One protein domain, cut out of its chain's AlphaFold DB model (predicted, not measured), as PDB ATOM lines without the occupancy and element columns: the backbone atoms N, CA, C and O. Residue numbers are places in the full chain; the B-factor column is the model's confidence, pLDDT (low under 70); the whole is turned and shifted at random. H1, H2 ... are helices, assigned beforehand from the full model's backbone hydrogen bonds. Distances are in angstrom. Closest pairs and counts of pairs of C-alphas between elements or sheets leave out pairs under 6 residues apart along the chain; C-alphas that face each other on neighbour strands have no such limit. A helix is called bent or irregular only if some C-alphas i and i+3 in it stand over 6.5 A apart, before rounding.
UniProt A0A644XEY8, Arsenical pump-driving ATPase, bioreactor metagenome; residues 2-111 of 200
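What this domain is: This is residues 2 to 111 of the 200 residues of the protein "Arsenical pump-driving ATPase" of bioreactor metagenome (UniProt A0A644XEY8). The longest helix, H3, forms the middle of an elongated model, and H1, H4 and H5 each cross it steeply. H1 and H2 make a helical hairpin that reaches away from H3 at one end, while residues 67 to 74 of the long link between H3 and H4 stick out as a loop. The printed part has 110 residues with five named helices, H1 to H5 in order along the chain, and no named strand; its class is all helix. The whole is compact, with a radius of gyration of the C-alphas of 14.9 A, and spans 48 by 28 by 24 A.

How they stand to each other: H1, residues 6 to 24, touches H2, residues 27 to 36, with residues 14 to 22 alone. They form a hairpin at a shallow tilt of 23 degrees, opposite ways; their closest C-alphas, of Ala 21 and Ile 30, are 6.3 A apart. H3, residues 40 to 59, is the hub, touching three helices. Residues 6 to 13 of H1 touch residues 42 to 50 of H3, about perpendicular at 79 degrees, with the closest C-alphas, of Leu 10 and Gln 43, 5.2 A apart. H2 and H3 are only just apart, their closest C-alphas 8.1 A from each other. H4, residues 79 to 89, touches H3 at its residues 41 to 48, about perpendicular at 73 degrees; the closest C-alphas, of Ile 45 and Ser 82, are 5.7 A apart. H5, residues 96 to 106, touches H3 at its residues 48 to 56, about perpendicular at 78 degrees; the closest C-alphas, of Ala 52 and Ala 98, are 5.1 A apart. H4 and H5 are close but not clearly touching, at a shallow tilt of 17 degrees, opposite ways. H1 and H2 are both apart from H4 and H5. Every O i to N i+4 pair is within hydrogen-bond range in H2 and H4; the counts are 14 of 15 in H1, 13 of 16 in H3 and 5 of 7 in H5.

Where its parts are: H1 begins at C-alpha 6, (20.699, -26.708, -15.443), and measures 27.4 A from first to last C-alpha. H2 measures 14.6 A. H3 measures 30.7 A from C-alpha 40, (17.520, -36.103, -20.334), to C-alpha 59. H4 measures 14.7 A. H5 measures 16.5 A, ends at C-alpha 106, (36.954, -39.432, -3.118), and is only just irregular: C-alphas 99 and 102 are 7.0 A apart.

The domain as a whole: The two C-alphas farthest apart, of Asp 28 and Ala 109, are 49.2 A apart. The printed part has no cut. The link from H3 to H4, 19 residues, is long. Residues 68 to 93 have pLDDT under 70; the mean of the printed part is 79.7.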
ATOM      1  N   SER A   2      28.192 -18.137  -6.939       74.69
ATOM      2  CA  SER A   2      28.033 -18.782  -8.249       74.69
ATOM      3  C   SER A   2      26.873 -19.771  -8.144       74.69
ATOM      4  O   SER A   2      26.717 -20.382  -7.091       74.69
ATOM      5  N   HIS A   3      26.079 -19.928  -9.198       83.75
ATOM      6  CA  HIS A   3      24.992 -20.904  -9.268       83.75
ATOM      7  C   HIS A   3      25.081 -21.645 -10.603       83.75
ATOM      8  O   HIS A   3      25.449 -21.037 -11.607       83.75
ATOM      9  N   ILE A   4      24.786 -22.943 -10.589       83.88
ATOM     10  CA  ILE A   4      24.721 -23.779 -11.788       83.88
ATOM     11  C   ILE A   4      23.244 -23.890 -12.156       83.88
ATOM     12  O   ILE A   4      22.480 -24.522 -11.432       83.88
ATOM     13  N   ASP A   5      22.852 -23.246 -13.252       86.38
ATOM     14  CA  ASP A   5      21.498 -23.339 -13.798       86.38
ATOM     15  C   ASP A   5      21.473 -24.437 -14.866       86.38
ATOM     16  O   ASP A   5      22.112 -24.318 -15.913       86.38
ATOM     17  N   GLU A   6      20.735 -25.512 -14.596       84.06
ATOM     18  CA  GLU A   6      20.699 -26.708 -15.443       84.06
ATOM     19  C   GLU A   6      20.275 -26.405 -16.888       84.06
ATOM     20  O   GLU A   6      20.823 -26.980 -17.830       84.06
ATOM     21  N   HIS A   7      19.335 -25.477 -17.089       86.75
ATOM     22  CA  HIS A   7      18.858 -25.116 -18.423       86.75
ATOM     23  C   HIS A   7      19.876 -24.271 -19.184       86.75
ATOM     24  O   HIS A   7      19.999 -24.402 -20.406       86.75
ATOM     25  N   VAL A   8      20.593 -23.395 -18.481       90.19
ATOM     26  CA  VAL A   8      21.667 -22.591 -19.073       90.19
ATOM     27  C   VAL A   8      22.842 -23.484 -19.464       90.19
ATOM     28  O   VAL A   8      23.340 -23.363 -20.584       90.19
ATOM     29  N   GLU A   9      23.256 -24.399 -18.588       88.94
ATOM     30  CA  GLU A   9      24.377 -25.301 -18.870       88.94
ATOM     31  C   GLU A   9      24.044 -26.303 -19.978       88.94
ATOM     32  O   GLU A   9      24.868 -26.518 -20.869       88.94
ATOM     33  N   LEU A  10      22.815 -26.834 -20.013       88.38
ATOM     34  CA  LEU A  10      22.354 -27.674 -21.119       88.38
ATOM     35  C   LEU A  10      22.460 -26.941 -22.462       88.38
ATOM     36  O   LEU A  10      23.009 -27.493 -23.411       88.38
ATOM     37  N   LYS A  11      21.982 -25.692 -22.551       91.19
ATOM     38  CA  LYS A  11      22.050 -24.913 -23.799       91.19
ATOM     39  C   LYS A  11      23.484 -24.665 -24.249       91.19
ATOM     40  O   LYS A  11      23.790 -24.892 -25.414       91.19
ATOM     41  N   LYS A  12      24.370 -24.259 -23.332       90.06
ATOM     42  CA  LYS A  12      25.798 -24.067 -23.638       90.06
ATOM     43  C   LYS A  12      26.428 -25.350 -24.174       90.06
ATOM     44  O   LYS A  12      27.138 -25.312 -25.174       90.06
ATOM     45  N   TYR A  13      26.138 -26.484 -23.536       87.12
ATOM     46  CA  TYR A  13      26.642 -27.783 -23.969       87.12
ATOM     47  C   TYR A  13      26.107 -28.172 -25.356       87.12
ATOM     48  O   TYR A  13      26.876 -28.591 -26.219       87.12
ATOM     49  N   GLN A  14      24.806 -27.987 -25.603       90.00
ATOM     50  CA  GLN A  14      24.193 -28.233 -26.912       90.00
ATOM     51  C   GLN A  14      24.830 -27.371 -28.008       90.00
ATOM     52  O   GLN A  14      25.162 -27.884 -29.074       90.00
ATOM     53  N   GLU A  15      25.035 -26.078 -27.748       90.81
ATOM     54  CA  GLU A  15      25.688 -25.156 -28.681       90.81
ATOM     55  C   GLU A  15      27.135 -25.567 -28.978       90.81
ATOM     56  O   GLU A  15      27.531 -25.588 -30.145       90.81
ATOM     57  N   GLU A  16      27.907 -25.956 -27.957       88.06
ATOM     58  CA  GLU A  16      29.286 -26.428 -28.124       88.06
ATOM     59  C   GLU A  16      29.347 -27.675 -29.021       88.06
ATOM     60  O   GLU A  16      30.119 -27.724 -29.984       88.06
ATOM     61  N   VAL A  17      28.504 -28.674 -28.734       86.12
ATOM     62  CA  VAL A  17      28.463 -29.936 -29.486       86.12
ATOM     63  C   VAL A  17      27.994 -29.705 -30.923       86.12
ATOM     64  O   VAL A  17      28.612 -30.220 -31.855       86.12
ATOM     65  N   LEU A  18      26.948 -28.898 -31.132       89.06
ATOM     66  CA  LEU A  18      26.447 -28.594 -32.476       89.06
ATOM     67  C   LEU A  18      27.440 -27.760 -33.289       89.06
ATOM     68  O   LEU A  18      27.540 -27.963 -34.498       89.06
ATOM     69  N   SER A  19      28.189 -26.848 -32.659       88.75
ATOM     70  CA  SER A  19      29.243 -26.085 -33.339       88.75
ATOM     71  C   SER A  19      30.319 -27.017 -33.891       88.75
ATOM     72  O   SER A  19      30.618 -26.969 -35.082       88.75
ATOM     73  N   LYS A  20      30.837 -27.928 -33.055       84.88
ATOM     74  CA  LYS A  20      31.847 -28.920 -33.459       84.88
ATOM     75  C   LYS A  20      31.322 -29.877 -34.537       84.88
ATOM     76  O   LYS A  20      32.039 -30.202 -35.485       84.88
ATOM     77  N   ALA A  21      30.063 -30.304 -34.429       86.06
ATOM     78  CA  ALA A  21      29.431 -31.165 -35.427       86.06
ATOM     79  C   ALA A  21      29.307 -30.463 -36.791       86.06
ATOM     80  O   ALA A  21      29.641 -31.052 -37.816       86.06
ATOM     81  N   ARG A  22      28.914 -29.182 -36.820       87.56
ATOM     82  CA  ARG A  22      28.801 -28.386 -38.058       87.56
ATOM     83  C   ARG A  22      30.122 -28.210 -38.805       87.56
ATOM     84  O   ARG A  22      30.106 -28.029 -40.016       87.56
ATOM     85  N   GLU A  23      31.251 -28.261 -38.105       87.31
ATOM     86  CA  GLU A  23      32.582 -28.178 -38.720       87.31
ATOM     87  C   GLU A  23      33.004 -29.481 -39.416       87.31
ATOM     88  O   GLU A  23      33.872 -29.456 -40.288       87.31
ATOM     89  N   THR A  24      32.422 -30.623 -39.032       81.75
ATOM     90  CA  THR A  24      32.956 -31.952 -39.374       81.75
ATOM     91  C   THR A  24      31.945 -32.919 -40.003       81.75
ATOM     92  O   THR A  24      32.369 -33.923 -40.574       81.75
ATOM     93  N   MET A  25      30.638 -32.640 -39.937       86.50
ATOM     94  CA  MET A  25      29.561 -33.577 -40.293       86.50
ATOM     95  C   MET A  25      28.626 -33.035 -41.388       86.50
ATOM     96  O   MET A  25      28.594 -31.835 -41.664       86.50
ATOM     97  N   SER A  26      27.863 -33.932 -42.025       88.56
ATOM     98  CA  SER A  26      26.837 -33.573 -43.016       88.56
ATOM     99  C   SER A  26      25.550 -33.050 -42.355       88.56
ATOM    100  O   SER A  26      25.340 -33.252 -41.160       88.56
ATOM    101  N   GLU A  27      24.665 -32.390 -43.114       85.56
ATOM    102  CA  GLU A  27      23.397 -31.858 -42.573       85.56
ATOM    103  C   GLU A  27      22.498 -32.948 -41.962       85.56
ATOM    104  O   GLU A  27      21.926 -32.736 -40.891       85.56
ATOM    105  N   ASP A  28      22.429 -34.127 -42.588       83.88
ATOM    106  CA  ASP A  28      21.640 -35.260 -42.089       83.88
ATOM    107  C   ASP A  28      22.205 -35.810 -40.767       83.88
ATOM    108  O   ASP A  28      21.455 -36.141 -39.844       83.88
ATOM    109  N   ASP A  29      23.534 -35.846 -40.633       85.44
ATOM    110  CA  ASP A  29      24.197 -36.284 -39.404       85.44
ATOM    111  C   ASP A  29      24.023 -35.264 -38.263       85.44
ATOM    112  O   ASP A  29      23.871 -35.641 -37.099       85.44
ATOM    113  N   ILE A  30      24.004 -33.965 -38.580       87.88
ATOM    114  CA  ILE A  30      23.759 -32.896 -37.599       87.88
ATOM    115  C   ILE A  30      22.341 -33.004 -37.031       87.88
ATOM    116  O   ILE A  30      22.162 -32.860 -35.820       87.88
ATOM    117  N   ALA A  31      21.343 -33.297 -37.871       87.25
ATOM    118  CA  ALA A  31      19.964 -33.490 -37.422       87.25
ATOM    119  C   ALA A  31      19.841 -34.665 -36.435       87.25
ATOM    120  O   ALA A  31      19.094 -34.584 -35.457       87.25
ATOM    121  N   TYR A  32      20.613 -35.737 -36.645       86.00
ATOM    122  CA  TYR A  32      20.675 -36.860 -35.710       86.00
ATOM    123  C   TYR A  32      21.286 -36.460 -34.357       86.00
ATOM    124  O   TYR A  32      20.745 -36.802 -33.305       86.00
ATOM    125  N   VAL A  33      22.384 -35.695 -34.370       86.12
ATOM    126  CA  VAL A  33      23.023 -35.181 -33.145       86.12
ATOM    127  C   VAL A  33      22.085 -34.252 -32.374       86.12
ATOM    128  O   VAL A  33      22.034 -34.322 -31.146       86.12
ATOM    129  N   GLU A  34      21.331 -33.397 -33.069       87.56
ATOM    130  CA  GLU A  34      20.368 -32.492 -32.437       87.56
ATOM    131  C   GLU A  34      19.269 -33.256 -31.688       87.56
ATOM    132  O   GLU A  34      18.910 -32.877 -30.573       87.56
ATOM    133  N   GLU A  35      18.761 -34.347 -32.262       85.69
ATOM    134  CA  GLU A  35      17.747 -35.169 -31.603       85.69
ATOM    135  C   GLU A  35      18.313 -35.890 -30.370       85.69
ATOM    136  O   GLU A  35      17.692 -35.879 -29.307       85.69
ATOM    137  N   ASP A  36      19.528 -36.439 -30.454       83.56
ATOM    138  CA  ASP A  36      20.191 -37.081 -29.310       83.56
ATOM    139  C   ASP A  36      20.453 -36.093 -28.153       83.56
ATOM    140  O   ASP A  36      20.298 -36.415 -26.970       83.56
ATOM    141  N   LEU A  37      20.773 -34.837 -28.479       86.00
ATOM    142  CA  LEU A  37      20.956 -33.756 -27.506       86.00
ATOM    143  C   LEU A  37      19.676 -33.376 -26.736       86.00
ATOM    144  O   LEU A  37      19.774 -32.650 -25.742       86.00
ATOM    145  N   ARG A  38      18.492 -33.854 -27.145       85.38
ATOM    146  CA  ARG A  38      17.221 -33.656 -26.417       85.38
ATOM    147  C   ARG A  38      16.987 -34.692 -25.315       85.38
ATOM    148  O   ARG A  38      16.041 -34.550 -24.543       85.38
ATOM    149  N   SER A  39      17.836 -35.716 -25.218       83.19
ATOM    150  CA  SER A  39      17.767 -36.724 -24.157       83.19
ATOM    151  C   SER A  39      18.010 -36.111 -22.767       83.19
ATOM    152  O   SER A  39      18.951 -35.322 -22.625       83.19
ATOM    153  N   PRO A  40      17.263 -36.520 -21.716       76.62
ATOM    154  CA  PRO A  40      17.520 -36.103 -20.334       76.62
ATOM    155  C   PRO A  40      18.968 -36.336 -19.881       76.62
ATOM    156  O   PRO A  40      19.529 -35.507 -19.174       76.62
ATOM    157  N   CYS A  41      19.620 -37.400 -20.367       74.25
ATOM    158  CA  CYS A  41      21.016 -37.712 -20.042       74.25
ATOM    159  C   CYS A  41      21.999 -36.600 -20.478       74.25
ATOM    160  O   CYS A  41      23.043 -36.397 -19.860       74.25
ATOM    161  N   THR A  42      21.656 -35.823 -21.514       80.31
ATOM    162  CA  THR A  42      22.472 -34.681 -21.962       80.31
ATOM    163  C   THR A  42      22.496 -33.565 -20.915       80.31
ATOM    164  O   THR A  42      23.535 -32.940 -20.708       80.31
ATOM    165  N   GLN A  43      21.379 -33.333 -20.219       82.38
ATOM    166  CA  GLN A  43      21.312 -32.357 -19.129       82.38
ATOM    167  C   GLN A  43      22.220 -32.767 -17.972       82.38
ATOM    168  O   GLN A  43      22.960 -31.936 -17.451       82.38
ATOM    169  N   GLU A  44      22.233 -34.053 -17.625       77.31
ATOM    170  CA  GLU A  44      23.079 -34.579 -16.550       77.31
ATOM    171  C   GLU A  44      24.570 -34.394 -16.859       77.31
ATOM    172  O   GLU A  44      25.327 -33.958 -15.993       77.31
ATOM    173  N   ILE A  45      24.991 -34.642 -18.108       78.75
ATOM    174  CA  ILE A  45      26.374 -34.402 -18.558       78.75
ATOM    175  C   ILE A  45      26.726 -32.913 -18.501       78.75
ATOM    176  O   ILE A  45      27.798 -32.548 -18.016       78.75
ATOM    177  N   ALA A  46      25.837 -32.038 -18.975       82.81
ATOM    178  CA  ALA A  46      26.085 -30.600 -18.970       82.81
ATOM    179  C   ALA A  46      26.275 -30.061 -17.541       82.81
ATOM    180  O   ALA A  46      27.237 -29.342 -17.263       82.81
ATOM    181  N   VAL A  47      25.407 -30.477 -16.615       83.44
ATOM    182  CA  VAL A  47      25.511 -30.129 -15.191       83.44
ATOM    183  C   VAL A  47      26.778 -30.724 -14.572       83.44
ATOM    184  O   VAL A  47      27.465 -30.036 -13.818       83.44
ATOM    185  N   PHE A  48      27.139 -31.962 -14.921       81.12
ATOM    186  CA  PHE A  48      28.367 -32.608 -14.458       81.12
ATOM    187  C   PHE A  48      29.630 -31.838 -14.876       81.12
ATOM    188  O   PHE A  48      30.505 -31.611 -14.039       81.12
ATOM    189  N   ARG A  49      29.716 -31.375 -16.131       82.25
ATOM    190  CA  ARG A  49      30.843 -30.552 -16.608       82.25
ATOM    191  C   ARG A  49      30.937 -29.228 -15.857       82.25
ATOM    192  O   ARG A  49      32.002 -28.897 -15.339       82.25
ATOM    193  N   ALA A  50      29.823 -28.508 -15.729       86.25
ATOM    194  CA  ALA A  50      29.788 -27.248 -14.986       86.25
ATOM    195  C   ALA A  50      30.178 -27.443 -13.510       86.25
ATOM    196  O   ALA A  50      30.910 -26.640 -12.929       86.25
ATOM    197  N   PHE A  51      29.741 -28.548 -12.904       85.38
ATOM    198  CA  PHE A  51      30.128 -28.923 -11.552       85.38
ATOM    199  C   PHE A  51      31.631 -29.197 -11.435       85.38
ATOM    200  O   PHE A  51      32.277 -28.705 -10.509       85.38
ATOM    201  N   ALA A  52      32.201 -29.929 -12.394       86.81
ATOM    202  CA  ALA A  52      33.629 -30.215 -12.439       86.81
ATOM    203  C   ALA A  52      34.474 -28.934 -12.511       86.81
ATOM    204  O   ALA A  52      35.461 -28.813 -11.788       86.81
ATOM    205  N   GLU A  53      34.060 -27.954 -13.316       88.38
ATOM    206  CA  GLU A  53      34.717 -26.643 -13.406       88.38
ATOM    207  C   GLU A  53      34.626 -25.838 -12.102       88.38
ATOM    208  O   GLU A  53      35.560 -25.125 -11.732       88.38
ATOM    209  N   VAL A  54      33.513 -25.937 -11.370       89.06
ATOM    210  CA  VAL A  54      33.380 -25.298 -10.052       89.06
ATOM    211  C   VAL A  54      34.303 -25.958  -9.029       89.06
ATOM    212  O   VAL A  54      34.971 -25.250  -8.275       89.06
ATOM    213  N   VAL A  55      34.367 -27.290  -9.021       88.44
ATOM    214  CA  VAL A  55      35.224 -28.066  -8.115       88.44
ATOM    215  C   VAL A  55      36.709 -27.882  -8.430       88.44
ATOM    216  O   VAL A  55      37.517 -27.860  -7.507       88.44
ATOM    217  N   GLU A  56      37.096 -27.694  -9.692       90.31
ATOM    218  CA  GLU A  56      38.494 -27.435 -10.064       90.31
ATOM    219  C   GLU A  56      39.048 -26.166  -9.401       90.31
ATOM    220  O   GLU A  56      40.211 -26.134  -9.002       90.31
ATOM    221  N   LYS A  57      38.200 -25.161  -9.144       90.88
ATOM    222  CA  LYS A  57      38.600 -23.959  -8.393       90.88
ATOM    223  C   LYS A  57      39.073 -24.273  -6.972       90.88
ATOM    224  O   LYS A  57      39.714 -23.425  -6.363       90.88
ATOM    225  N   ALA A  58      38.778 -25.461  -6.439       90.69
ATOM    226  CA  ALA A  58      39.277 -25.900  -5.140       90.69
ATOM    227  C   ALA A  58      40.800 -26.157  -5.113       90.69
ATOM    228  O   ALA A  58      41.347 -26.435  -4.051       90.69
ATOM    229  N   GLU A  59      41.496 -26.058  -6.254       88.88
ATOM    230  CA  GLU A  59      42.966 -26.052  -6.299       88.88
ATOM    231  C   GLU A  59      43.570 -24.865  -5.528       88.88
ATOM    232  O   GLU A  59      44.567 -25.046  -4.833       88.88
ATOM    233  N   ASP A  60      42.926 -23.693  -5.574       92.50
ATOM    234  CA  ASP A  60      43.471 -22.448  -5.010       92.50
ATOM    235  C   ASP A  60      42.630 -21.855  -3.865       92.50
ATOM    236  O   ASP A  60      43.031 -20.878  -3.228       92.50
ATOM    237  N   GLN A  61      41.441 -22.401  -3.595       93.69
ATOM    238  CA  GLN A  61      40.501 -21.851  -2.611       93.69
ATOM    239  C   GLN A  61      39.572 -22.917  -2.016       93.69
ATOM    240  O   GLN A  61      39.490 -24.040  -2.495       93.69
ATOM    241  N   ILE A  62      38.821 -22.553  -0.976       93.56
ATOM    242  CA  ILE A  62      37.773 -23.416  -0.418       93.56
ATOM    243  C   ILE A  62      36.476 -23.181  -1.190       93.56
ATOM    244  O   ILE A  62      36.009 -22.046  -1.307       93.56
ATOM    245  N   VAL A  63      35.872 -24.261  -1.685       92.12
ATOM    246  CA  VAL A  63      34.586 -24.238  -2.386       92.12
ATOM    247  C   VAL A  63      33.546 -24.949  -1.527       92.12
ATOM    248  O   VAL A  63      33.692 -26.127  -1.218       92.12
ATOM    249  N   VAL A  64      32.489 -24.230  -1.146       91.88
ATOM    250  CA  VAL A  64      31.317 -24.808  -0.472       91.88
ATOM    251  C   VAL A  64      30.224 -25.011  -1.507       91.88
ATOM    252  O   VAL A  64      29.881 -24.082  -2.240       91.88
ATOM    253  N   ILE A  65      29.696 -26.228  -1.562       87.94
ATOM    254  CA  ILE A  65      28.691 -26.643  -2.534       87.94
ATOM    255  C   ILE A  65      27.399 -26.924  -1.780       87.94
ATOM    256  O   ILE A  65      27.350 -27.819  -0.942       87.94
ATOM    257  N   ASP A  66      26.367 -26.155  -2.102       87.50
ATOM    258  CA  ASP A  66      25.011 -26.373  -1.614       87.50
ATOM    259  C   ASP A  66      24.219 -27.134  -2.684       87.50
ATOM    260  O   ASP A  66      24.023 -26.633  -3.796       87.50
ATOM    261  N   THR A  67      23.843 -28.378  -2.390       78.38
ATOM    262  CA  THR A  67      23.165 -29.276  -3.336       78.38
ATOM    263  C   THR A  67      21.660 -29.291  -3.093       78.38
ATOM    264  O   THR A  67      21.214 -29.368  -1.950       78.38
ATOM    265  N   ALA A  68      20.862 -29.289  -4.163       64.88
ATOM    266  CA  ALA A  68      19.403 -29.316  -4.071       64.88
ATOM    267  C   ALA A  68      18.849 -30.610  -3.409       64.88
ATOM    268  O   ALA A  68      19.449 -31.683  -3.536       64.88
ATOM    269  N   PRO A  69      17.672 -30.535  -2.747       53.31
ATOM    270  CA  PRO A  69      17.085 -31.621  -1.947       53.31
ATOM    271  C   PRO A  69      16.307 -32.679  -2.751       53.31
ATOM    272  O   PRO A  69      15.719 -33.584  -2.165       53.31
ATOM    273  N   THR A  70      16.199 -32.550  -4.075       51.09
ATOM    274  CA  THR A  70      15.424 -33.499  -4.891       51.09
ATOM    275  C   THR A  70      16.163 -34.830  -4.990       51.09
ATOM    276  O   THR A  70      17.384 -34.838  -5.021       51.09
ATOM    277  N   GLY A  71      15.441 -35.958  -5.068       45.38
ATOM    278  CA  GLY A  71      15.954 -37.348  -5.038       45.38
ATOM    279  C   GLY A  71      16.977 -37.756  -6.117       45.38
ATOM    280  O   GLY A  71      17.270 -38.936  -6.269       45.38
ATOM    281  N   HIS A  72      17.532 -36.778  -6.826       53.16
ATOM    282  CA  HIS A  72      18.743 -36.826  -7.625       53.16
ATOM    283  C   HIS A  72      19.874 -35.969  -7.017       53.16
ATOM    284  O   HIS A  72      20.776 -35.564  -7.742       53.16
ATOM    285  N   THR A  73      19.926 -35.739  -5.695       48.59
ATOM    286  CA  THR A  73      21.101 -35.153  -4.990       48.59
ATOM    287  C   THR A  73      22.411 -35.900  -5.331       48.59
ATOM    288  O   THR A  73      23.521 -35.440  -5.083       48.59
ATOM    289  N   LEU A  74      22.255 -37.052  -5.984       51.28
ATOM    290  CA  LEU A  74      23.220 -37.990  -6.510       51.28
ATOM    291  C   LEU A  74      23.213 -38.127  -8.043       51.28
ATOM    292  O   LEU A  74      23.663 -39.148  -8.555       51.28
ATOM    293  N   LEU A  75      22.813 -37.102  -8.801       52.75
ATOM    294  CA  LEU A  75      23.129 -37.002 -10.239       52.75
ATOM    295  C   LEU A  75      24.660 -37.083 -10.473       52.75
ATOM    296  O   LEU A  75      25.136 -37.410 -11.552       52.75
ATOM    297  N   LEU A  76      25.447 -36.848  -9.413       51.66
ATOM    298  CA  LEU A  76      26.899 -37.010  -9.345       51.66
ATOM    299  C   LEU A  76      27.377 -38.430  -8.988       51.66
ATOM    300  O   LEU A  76      28.569 -38.700  -9.110       51.66
ATOM    301  N   LEU A  77      26.523 -39.360  -8.542       51.94
ATOM    302  CA  LEU A  77      26.945 -40.746  -8.254       51.94
ATOM    303  C   LEU A  77      26.600 -41.752  -9.344       51.94
ATOM    304  O   LEU A  77      27.229 -42.808  -9.401       51.94
ATOM    305  N   GLU A  78      25.756 -41.366 -10.296       53.97
ATOM    306  CA  GLU A  78      25.800 -41.946 -11.641       53.97
ATOM    307  C   GLU A  78      26.958 -41.377 -12.477       53.97
ATOM    308  O   GLU A  78      27.091 -41.695 -13.655       53.97
ATOM    309  N   SER A  79      27.878 -40.624 -11.862       53.22
ATOM    310  CA  SER A  79      29.073 -40.067 -12.508       53.22
ATOM    311  C   SER A  79      29.872 -41.070 -13.313       53.22
ATOM    312  O   SER A  79      30.457 -40.672 -14.303       53.22
ATOM    313  N   THR A  80      29.907 -42.361 -12.974       54.50
ATOM    314  CA  THR A  80      30.560 -43.338 -13.857       54.50
ATOM    315  C   THR A  80      29.819 -43.528 -15.176       54.50
ATOM    316  O   THR A  80      30.469 -43.726 -16.194       54.50
ATOM    317  N   GLN A  81      28.486 -43.490 -15.187       60.09
ATOM    318  CA  GLN A  81      27.697 -43.591 -16.411       60.09
ATOM    319  C   GLN A  81      27.774 -42.299 -17.219       60.09
ATOM    320  O   GLN A  81      28.131 -42.383 -18.390       60.09
ATOM    321  N   SER A  82      27.558 -41.135 -16.600       64.12
ATOM    322  CA  SER A  82      27.665 -39.839 -17.284       64.12
ATOM    323  C   SER A  82      29.085 -39.599 -17.806       64.12
ATOM    324  O   SER A  82      29.248 -39.281 -18.978       64.12
ATOM    325  N   TYR A  83      30.123 -39.895 -17.011       64.44
ATOM    326  CA  TYR A  83      31.526 -39.837 -17.441       64.44
ATOM    327  C   TYR A  83      31.822 -40.825 -18.572       64.44
ATOM    328  O   TYR A  83      32.386 -40.435 -19.586       64.44
ATOM    329  N   ASN A  84      31.420 -42.100 -18.455       63.44
ATOM    330  CA  ASN A  84      31.619 -43.080 -19.531       63.44
ATOM    331  C   ASN A  84      30.873 -42.689 -20.812       63.44
ATOM    332  O   ASN A  84      31.350 -42.979 -21.911       63.44
ATOM    333  N   HIS A  85      29.699 -42.072 -20.685       67.19
ATOM    334  CA  HIS A  85      28.933 -41.578 -21.818       67.19
ATOM    335  C   HIS A  85      29.618 -40.365 -22.454       67.19
ATOM    336  O   HIS A  85      29.761 -40.328 -23.673       67.19
ATOM    337  N   GLU A  86      30.159 -39.457 -21.643       67.00
ATOM    338  CA  GLU A  86      30.973 -38.329 -22.090       67.00
ATOM    339  C   GLU A  86      32.254 -38.793 -22.799       67.00
ATOM    340  O   GLU A  86      32.529 -38.330 -23.902       67.00
ATOM    341  N   ILE A  87      32.976 -39.802 -22.281       65.19
ATOM    342  CA  ILE A  87      34.136 -40.392 -22.983       65.19
ATOM    343  C   ILE A  87      33.736 -40.872 -24.380       65.19
ATOM    344  O   ILE A  87      34.429 -40.597 -25.361       65.19
ATOM    345  N   LYS A  88      32.630 -41.626 -24.458       67.19
ATOM    346  CA  LYS A  88      32.135 -42.201 -25.713       67.19
ATOM    347  C   LYS A  88      31.732 -41.120 -26.710       67.19
ATOM    348  O   LYS A  88      31.959 -41.302 -27.898       67.19
ATOM    349  N   ARG A  89      31.126 -40.030 -26.235       67.06
ATOM    350  CA  ARG A  89      30.579 -38.965 -27.080       67.06
ATOM    351  C   ARG A  89      31.650 -37.980 -27.546       67.06
ATOM    352  O   ARG A  89      31.615 -37.556 -28.695       67.06
ATOM    353  N   SER A  90      32.628 -37.674 -26.698       63.59
ATOM    354  CA  SER A  90      33.698 -36.717 -27.002       63.59
ATOM    355  C   SER A  90      34.869 -37.323 -27.782       63.59
ATOM    356  O   SER A  90      35.887 -36.658 -27.955       63.59
ATOM    357  N   ASN A  91      34.786 -38.590 -28.220       61.00
ATOM    358  CA  ASN A  91      35.899 -39.325 -28.846       61.00
ATOM    359  C   ASN A  91      37.223 -39.225 -28.048       61.00
ATOM    360  O   ASN A  91      38.311 -39.270 -28.620       61.00
ATOM    361  N   GLY A  92      37.133 -39.087 -26.718       60.31
ATOM    362  CA  GLY A  92      38.281 -38.934 -25.818       60.31
ATOM    363  C   GLY A  92      38.686 -37.497 -25.450       60.31
ATOM    364  O   GLY A  92      39.538 -37.347 -24.573       60.31
ATOM    365  N   ASP A  93      38.078 -36.455 -26.028       66.75
ATOM    366  CA  ASP A  93      38.333 -35.051 -25.660       66.75
ATOM    367  C   ASP A  93      37.464 -34.615 -24.466       66.75
ATOM    368  O   ASP A  93      36.460 -33.917 -24.597       66.75
ATOM    369  N   ILE A  94      37.804 -35.129 -23.284       71.19
ATOM    370  CA  ILE A  94      37.115 -34.803 -22.028       71.19
ATOM    371  C   ILE A  94      37.894 -33.688 -21.323       71.19
ATOM    372  O   ILE A  94      39.116 -33.839 -21.172       71.19
ATOM    373  N   PRO A  95      37.226 -32.632 -20.820       77.12
ATOM    374  CA  PRO A  95      37.875 -31.604 -20.012       77.12
ATOM    375  C   PRO A  95      38.664 -32.197 -18.836       77.12
ATOM    376  O   PRO A  95      38.217 -33.136 -18.172       77.12
ATOM    377  N   GLU A  96      39.840 -31.636 -18.541       82.12
ATOM    378  CA  GLU A  96      40.666 -32.089 -17.409       82.12
ATOM    379  C   GLU A  96      39.936 -31.955 -16.063       82.12
ATOM    380  O   GLU A  96      40.053 -32.838 -15.209       82.12
ATOM    381  N   SER A  97      39.106 -30.919 -15.906       84.12
ATOM    382  CA  SER A  97      38.247 -30.716 -14.736       84.12
ATOM    383  C   SER A  97      37.364 -31.939 -14.455       84.12
ATOM    384  O   SER A  97      37.333 -32.449 -13.332       84.12
ATOM    385  N   ALA A  98      36.713 -32.487 -15.487       80.19
ATOM    386  CA  ALA A  98      35.849 -33.662 -15.393       80.19
ATOM    387  C   ALA A  98      36.625 -34.942 -15.032       80.19
ATOM    388  O   ALA A  98      36.142 -35.760 -14.245       80.19
ATOM    389  N   LYS A  99      37.861 -35.101 -15.527       81.50
ATOM    390  CA  LYS A  99      38.730 -36.240 -15.165       81.50
ATOM    391  C   LYS A  99      39.171 -36.188 -13.701       81.50
ATOM    392  O   LYS A  99      39.210 -37.222 -13.031       81.50
ATOM    393  N   LYS A 100      39.508 -34.997 -13.198       86.81
ATOM    394  CA  LYS A 100      39.974 -34.780 -11.817       86.81
ATOM    395  C   LYS A 100      38.851 -34.835 -10.781       86.81
ATOM    396  O   LYS A 100      39.130 -35.095  -9.609       86.81
ATOM    397  N   LEU A 101      37.603 -34.620 -11.196       86.00
ATOM    398  CA  LEU A 101      36.456 -34.492 -10.302       86.00
ATOM    399  C   LEU A 101      36.283 -35.695  -9.362       86.00
ATOM    400  O   LEU A 101      36.306 -35.538  -8.144       86.00
ATOM    401  N   LEU A 102      36.139 -36.910  -9.905       83.25
ATOM    402  CA  LEU A 102      35.898 -38.098  -9.073       83.25
ATOM    403  C   LEU A 102      37.065 -38.456  -8.147       83.25
ATOM    404  O   LEU A 102      36.802 -38.763  -6.983       83.25
ATOM    405  N   PRO A 103      38.333 -38.439  -8.599       88.50
ATOM    406  CA  PRO A 103      39.470 -38.575  -7.694       88.50
ATOM    407  C   PRO A 103      39.431 -37.577  -6.532       88.50
ATOM    408  O   PRO A 103      39.636 -37.984  -5.390       88.50
ATOM    409  N   ARG A 104      39.107 -36.307  -6.807       90.12
ATOM    410  CA  ARG A 104      39.049 -35.244  -5.797       90.12
ATOM    411  C   ARG A 104      37.933 -35.461  -4.780       90.12
ATOM    412  O   ARG A 104      38.198 -35.424  -3.583       90.12
ATOM    413  N   LEU A 105      36.717 -35.772  -5.235       88.50
ATOM    414  CA  LEU A 105      35.578 -36.041  -4.345       88.50
ATOM    415  C   LEU A 105      35.796 -37.263  -3.440       88.50
ATOM    416  O   LEU A 105      35.254 -37.337  -2.342       88.50
ATOM    417  N   ARG A 106      36.589 -38.238  -3.898       89.69
ATOM    418  CA  ARG A 106      36.954 -39.432  -3.118       89.69
ATOM    419  C   ARG A 106      38.127 -39.195  -2.166       89.69
ATOM    420  O   ARG A 106      38.392 -40.045  -1.316       89.69
ATOM    421  N   ASN A 107      38.857 -38.090  -2.313       93.00
ATOM    422  CA  ASN A 107      39.997 -37.773  -1.469       93.00
ATOM    423  C   ASN A 107      39.528 -37.106  -0.168       93.00
ATOM    424  O   ASN A 107      39.208 -35.922  -0.148       93.00
ATOM    425  N   THR A 108      39.565 -37.847   0.938       93.19
ATOM    426  CA  THR A 108      39.159 -37.361   2.269       93.19
ATOM    427  C   THR A 108      40.070 -36.274   2.847       93.19
ATOM    428  O   THR A 108      39.749 -35.702   3.881       93.19
ATOM    429  N   ALA A 109      41.236 -36.018   2.243       93.06
ATOM    430  CA  ALA A 109      42.090 -34.891   2.618       93.06
ATOM    431  C   ALA A 109      41.689 -33.582   1.915       93.06
ATOM    432  O   ALA A 109      42.117 -32.515   2.343       93.06
ATOM    433  N   GLU A 110      40.895 -33.663   0.842       92.69
ATOM    434  CA  GLU A 110      40.487 -32.512   0.024       92.69
ATOM    435  C   GLU A 110      38.979 -32.245   0.071       92.69
ATOM    436  O   GLU A 110      38.563 -31.096  -0.042       92.69
ATOM    437  N   THR A 111      38.162 -33.289   0.236       92.62
ATOM    438  CA  THR A 111      36.700 -33.205   0.211       92.62
ATOM    439  C   THR A 111      36.106 -33.767   1.496       92.62
ATOM    440  O   THR A 111      36.435 -34.879   1.909       92.62
TER     441      THR A 111